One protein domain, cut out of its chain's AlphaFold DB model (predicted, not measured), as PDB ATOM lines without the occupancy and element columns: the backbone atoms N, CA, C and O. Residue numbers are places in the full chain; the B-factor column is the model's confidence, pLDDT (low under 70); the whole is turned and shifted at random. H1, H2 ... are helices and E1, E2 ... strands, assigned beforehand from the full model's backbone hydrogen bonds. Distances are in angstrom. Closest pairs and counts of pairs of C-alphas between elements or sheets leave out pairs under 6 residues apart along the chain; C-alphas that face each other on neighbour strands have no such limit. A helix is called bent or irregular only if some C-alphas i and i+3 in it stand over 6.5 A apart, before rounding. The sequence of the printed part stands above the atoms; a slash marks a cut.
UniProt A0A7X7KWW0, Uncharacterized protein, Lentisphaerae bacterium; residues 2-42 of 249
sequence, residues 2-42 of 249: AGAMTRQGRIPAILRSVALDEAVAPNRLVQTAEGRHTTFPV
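AT A GLANCE: This is residues 2 to 42 of the 249 residues of an uncharacterized protein of Lentisphaerae bacterium (UniProt A0A7X7KWW0). A small two-stranded ribbon, E1 and E2, with the short helix H1 beside E1, makes one end, and helix H2 makes the other; residues 13 to 20 and 31 to 38 join the two ends. The 41 printed residues hold H1, E1, H2, E2 in that order, the strands antiparallel, class mixed. The whole is only just loose, close to compact, with radius of gyration of the C-alphas 10.9 A and spans 29 by 21 by 12 A.

HOW THE PARTS SIT: Start at H1, residues 2 to 6, which touches E1, residues 10 to 12; their closest C-alphas, Met 5 and Ile 11, are 5.6 A apart. E1 pairs antiparallel with E2, residues 39 to 41, at 151 degrees; look for N 40 and O 11, 2.8 A apart, within hydrogen-bond range. H1 and E2 are near each other. H2, residues 21 to 30, is apart from H1. Every O i to N i+4 pair is within hydrogen-bond range in H1, but 4 of 6 in H2.

IN THESE COORDINATES: Find C-alpha 2 at (8.617, -31.222, -37.527), where H1 begins. H2 runs 15.5 A from C-alpha 21 at (-0.703, -39.517, -18.108) and is only just irregular: C-alphas 22 and 25 are 6.8 A apart. E2 ends at C-alpha 41, (1.078, -22.331, -34.206).

THE WHOLE: The C-alphas farthest apart, Gln 8 and Ala 19, stand 30.3 A apart. The printed part has no cut, no link is long, and no printed residue is under 70 in pLDDT.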
ATOM      1  N   ALA A   2       9.271 -32.156 -38.453       77.44
ATOM      2  CA  ALA A   2       8.617 -31.222 -37.527       77.44
ATOM      3  C   ALA A   2       9.479 -29.995 -37.154       77.44
ATOM      4  O   ALA A   2       8.981 -28.877 -37.222       77.44
ATOM      5  N   GLY A   3      10.789 -30.157 -36.920       79.25
ATOM      6  CA  GLY A   3      11.695 -29.012 -36.738       79.25
ATOM      7  C   GLY A   3      11.740 -28.057 -37.943       79.25
ATOM      8  O   GLY A   3      11.889 -26.855 -37.767       79.25
ATOM      9  N   ALA A   4      11.537 -28.550 -39.170       83.50
ATOM     10  CA  ALA A   4      11.465 -27.696 -40.355       83.50
ATOM     11  C   ALA A   4      10.163 -26.893 -40.432       83.50
ATOM     12  O   ALA A   4      10.202 -25.724 -40.799       83.50
ATOM     13  N   MET A   5       9.037 -27.488 -40.028       86.25
ATOM     14  CA  MET A   5       7.752 -26.787 -39.982       86.25
ATOM     15  C   MET A   5       7.760 -25.628 -38.986       86.25
ATOM     16  O   MET A   5       7.122 -24.611 -39.249       86.25
ATOM     17  N   THR A   6       8.527 -25.722 -37.892       86.38
ATOM     18  CA  THR A   6       8.591 -24.622 -36.911       86.38
ATOM     19  C   THR A   6       9.096 -23.312 -37.519       86.38
ATOM     20  O   THR A   6       8.674 -22.240 -37.100       86.38
ATOM     21  N   ARG A   7       9.921 -23.377 -38.574       86.94
ATOM     22  CA  ARG A   7      10.373 -22.200 -39.341       86.94
ATOM     23  C   ARG A   7       9.270 -21.560 -40.187       86.94
ATOM     24  O   ARG A   7       9.430 -20.435 -40.635       86.94
ATOM     25  N   GLN A   8       8.159 -22.262 -40.390       90.12
ATOM     26  CA  GLN A   8       6.926 -21.751 -40.997       90.12
ATOM     27  C   GLN A   8       5.901 -21.327 -39.928       90.12
ATOM     28  O   GLN A   8       4.726 -21.148 -40.236       90.12
ATOM     29  N   GLY A   9       6.314 -21.231 -38.658       88.94
ATOM     30  CA  GLY A   9       5.437 -20.871 -37.545       88.94
ATOM     31  C   GLY A   9       4.421 -21.955 -37.178       88.94
ATOM     32  O   GLY A   9       3.424 -21.648 -36.525       88.94
ATOM     33  N   ARG A  10       4.631 -23.217 -37.592       89.62
ATOM     34  CA  ARG A  10       3.722 -24.336 -37.276       89.62
ATOM     35  C   ARG A  10       4.453 -25.602 -36.823       89.62
ATOM     36  O   ARG A  10       5.590 -25.847 -37.197       89.62
ATOM     37  N   ILE A  11       3.782 -26.469 -36.080       85.56
ATOM     38  CA  ILE A  11       4.256 -27.822 -35.744       85.56
ATOM     39  C   ILE A  11       3.128 -28.828 -35.995       85.56
ATOM     40  O   ILE A  11       1.976 -28.508 -35.703       85.56
ATOM     41  N   PRO A  12       3.396 -30.022 -36.551       83.19
ATOM     42  CA  PRO A  12       2.362 -31.040 -36.678       83.19
ATOM     43  C   PRO A  12       1.975 -31.582 -35.303       83.19
ATOM     44  O   PRO A  12       2.784 -31.598 -34.372       83.19
ATOM     45  N   ALA A  13       0.745 -32.067 -35.185       81.25
ATOM     46  CA  ALA A  13       0.349 -32.855 -34.037       81.25
ATOM     47  C   ALA A  13       1.100 -34.196 -34.041       81.25
ATOM     48  O   ALA A  13       1.177 -34.879 -35.061       81.25
ATOM     49  N   ILE A  14       1.692 -34.554 -32.904       78.31
ATOM     50  CA  ILE A  14       2.519 -35.755 -32.755       78.31
ATOM     51  C   ILE A  14       1.969 -36.558 -31.582       78.31
ATOM     52  O   ILE A  14       1.668 -35.996 -30.527       78.31
ATOM     53  N   LEU A  15       1.846 -37.874 -31.770       78.00
ATOM     54  CA  LEU A  15       1.497 -38.779 -30.681       78.00
ATOM     55  C   LEU A  15       2.579 -38.729 -29.603       78.00
ATOM     56  O   LEU A  15       3.765 -38.916 -29.874       78.00
ATOM     57  N   ARG A  16       2.145 -38.507 -28.370       76.94
ATOM     58  CA  ARG A  16       2.985 -38.555 -27.179       76.94
ATOM     59  C   ARG A  16       3.017 -39.982 -26.634       76.94
ATOM     60  O   ARG A  16       2.111 -40.778 -26.892       76.94
ATOM     61  N   SER A  17       4.062 -40.309 -25.877       75.25
ATOM     62  CA  SER A  17       4.190 -41.622 -25.235       75.25
ATOM     63  C   SER A  17       2.944 -41.953 -24.411       75.25
ATOM     64  O   SER A  17       2.501 -41.138 -23.610       75.25
ATOM     65  N   VAL A  18       2.408 -43.166 -24.570       73.94
ATOM     66  CA  VAL A  18       1.274 -43.665 -23.768       73.94
ATOM     67  C   VAL A  18       1.636 -43.917 -22.304       73.94
ATOM     68  O   VAL A  18       0.754 -44.214 -21.506       73.94
ATOM     69  N   ALA A  19       2.920 -43.843 -21.956       71.31
ATOM     70  CA  ALA A  19       3.354 -43.905 -20.568       71.31
ATOM     71  C   ALA A  19       3.007 -42.624 -19.799       71.31
ATOM     72  O   ALA A  19       2.775 -42.707 -18.604       71.31
ATOM     73  N   LEU A  20       2.923 -41.478 -20.482       75.31
ATOM     74  CA  LEU A  20       2.641 -40.184 -19.866       75.31
ATOM     75  C   LEU A  20       1.136 -40.014 -19.643       75.31
ATOM     76  O   LEU A  20       0.347 -40.114 -20.588       75.31
ATOM     77  N   ASP A  21       0.718 -39.711 -18.419       73.94
ATOM     78  CA  ASP A  21      -0.703 -39.517 -18.108       73.94
ATOM     79  C   ASP A  21      -1.290 -38.309 -18.834       73.94
ATOM     80  O   ASP A  21      -2.384 -38.371 -19.409       73.94
ATOM     81  N   GLU A  22      -0.515 -37.235 -18.937       75.62
ATOM     82  CA  GLU A  22      -0.903 -36.029 -19.649       75.62
ATOM     83  C   GLU A  22      -0.925 -36.206 -21.182       75.62
ATOM     84  O   GLU A  22      -1.374 -35.311 -21.902       75.62
ATOM     85  N   ALA A  23      -0.472 -37.351 -21.713       77.62
ATOM     86  CA  ALA A  23      -0.559 -37.663 -23.137       77.62
ATOM     87  C   ALA A  23      -1.944 -38.163 -23.573       77.62
ATOM     88  O   ALA A  23      -2.240 -38.121 -24.769       77.62
ATOM     89  N   VAL A  24      -2.812 -38.608 -22.655       80.69
ATOM     90  CA  VAL A  24      -4.100 -39.237 -23.007       80.69
ATOM     91  C   VAL A  24      -4.997 -38.304 -23.822       80.69
ATOM     92  O   VAL A  24      -5.465 -38.687 -24.896       80.69
ATOM     93  N   ALA A  25      -5.243 -37.086 -23.336       82.44
ATOM     94  CA  ALA A  25      -6.121 -36.138 -24.019       82.44
ATOM     95  C   ALA A  25      -5.540 -35.658 -25.370       82.44
ATOM     96  O   ALA A  25      -6.252 -35.764 -26.373       82.44
ATOM     97  N   PRO A  26      -4.259 -35.240 -25.461       79.19
ATOM     98  CA  PRO A  26      -3.624 -34.931 -26.743       79.19
ATOM     99  C   PRO A  26      -3.659 -36.099 -27.736       79.19
ATOM    100  O   PRO A  26      -3.982 -35.904 -28.904       79.19
ATOM    101  N   ASN A  27      -3.387 -37.330 -27.290       84.50
ATOM    102  CA  ASN A  27      -3.368 -38.489 -28.181       84.50
ATOM    103  C   ASN A  27      -4.750 -38.819 -28.749       84.50
ATOM    104  O   ASN A  27      -4.838 -39.178 -29.921       84.50
ATOM    105  N   ARG A  28      -5.828 -38.660 -27.967       87.00
ATOM    106  CA  ARG A  28      -7.201 -38.853 -28.465       87.00
ATOM    107  C   ARG A  28      -7.521 -37.922 -29.631       87.00
ATOM    108  O   ARG A  28      -8.114 -38.372 -30.604       87.00
ATOM    109  N   LEU A  29      -7.089 -36.662 -29.548       84.12
ATOM    110  CA  LEU A  29      -7.270 -35.692 -30.627       84.12
ATOM    111  C   LEU A  29      -6.557 -36.148 -31.906       84.12
ATOM    112  O   LEU A  29      -7.141 -36.104 -32.979       84.12
ATOM    113  N   VAL A  30      -5.311 -36.611 -31.793       84.56
ATOM    114  CA  VAL A  30      -4.460 -36.950 -32.949       84.56
ATOM    115  C   VAL A  30      -4.808 -38.305 -33.574       84.56
ATOM    116  O   VAL A  30      -4.410 -38.584 -34.700       84.56
ATOM    117  N   GLN A  31      -5.547 -39.174 -32.883       86.25
ATOM    118  CA  GLN A  31      -5.852 -40.518 -33.382       86.25
ATOM    119  C   GLN A  31      -6.960 -40.576 -34.451       86.25
ATOM    120  O   GLN A  31      -7.078 -41.614 -35.111       86.25
ATOM    121  N   THR A  32      -7.702 -39.488 -34.687       88.62
ATOM    122  CA  THR A  32      -8.697 -39.376 -35.775       88.62
ATOM    123  C   THR A  32      -8.042 -39.060 -37.125       88.62
ATOM    124  O   THR A  32      -6.875 -38.667 -37.173       88.62
ATOM    125  N   ALA A  33      -8.755 -39.252 -38.242       87.19
ATOM    126  CA  ALA A  33      -8.217 -38.941 -39.570       87.19
ATOM    127  C   ALA A  33      -7.876 -37.448 -39.687       87.19
ATOM    128  O   ALA A  33      -6.759 -37.089 -40.050       87.19
ATOM    129  N   GLU A  34      -8.796 -36.586 -39.263       88.06
ATOM    130  CA  GLU A  34      -8.663 -35.130 -39.250       88.06
ATOM    131  C   GLU A  34      -7.587 -34.684 -38.249       88.06
ATOM    132  O   GLU A  34      -6.750 -33.830 -38.542       88.06
ATOM    133  N   GLY A  35      -7.558 -35.327 -37.081       86.88
ATOM    134  CA  GLY A  35      -6.616 -35.060 -36.001       86.88
ATOM    135  C   GLY A  35      -5.155 -35.187 -36.423       86.88
ATOM    136  O   GLY A  35      -4.342 -34.331 -36.074       86.88
ATOM    137  N   ARG A  36      -4.826 -36.193 -37.243       85.25
ATOM    138  CA  ARG A  36      -3.463 -36.419 -37.771       85.25
ATOM    139  C   ARG A  36      -2.952 -35.289 -38.659       85.25
ATOM    140  O   ARG A  36      -1.740 -35.136 -38.797       85.25
ATOM    141  N   HIS A  37      -3.850 -34.504 -39.251       87.69
ATOM    142  CA  HIS A  37      -3.503 -33.357 -40.092       87.69
ATOM    143  C   HIS A  37      -3.445 -32.039 -39.310       87.69
ATOM    144  O   HIS A  37      -3.098 -30.997 -39.869       87.69
ATOM    145  N   THR A  38      -3.747 -32.073 -38.007       87.88
ATOM    146  CA  THR A  38      -3.702 -30.887 -37.150       87.88
ATOM    147  C   THR A  38      -2.282 -30.343 -37.068       87.88
ATOM    148  O   THR A  38      -1.306 -31.079 -36.912       87.88
ATOM    149  N   THR A  39      -2.170 -29.021 -37.139       88.50
ATOM    150  CA  THR A  39      -0.925 -28.300 -36.888       88.50
ATOM    151  C   THR A  39      -1.187 -27.168 -35.909       88.50
ATOM    152  O   THR A  39      -2.221 -26.505 -35.985       88.50
ATOM    153  N   PHE A  40      -0.239 -26.930 -35.013       85.44
ATOM    154  CA  PHE A  40      -0.323 -25.897 -33.988       85.44
ATOM    155  C   PHE A  40       0.593 -24.726 -34.337       85.44
ATOM    156  O   PHE A  40       1.673 -24.966 -34.884       85.44
ATOM    157  N   PRO A  41       0.195 -23.477 -34.046       87.81
ATOM    158  CA  PRO A  41       1.078 -22.331 -34.206       87.81
ATOM    159  C   PRO A  41       2.252 -22.423 -33.227       87.81
ATOM    160  O   PRO A  41       2.098 -22.889 -32.097       87.81
ATOM    161  N   VAL A  42       3.423 -21.957 -33.657       86.00
ATOM    162  CA  VAL A  42       4.617 -21.851 -32.813       86.00
ATOM    163  C   VAL A  42       5.300 -20.508 -33.034       86.00
ATOM    164  O   VAL A  42       5.352 -20.007 -34.154       86.00
TER     165      VAL A  42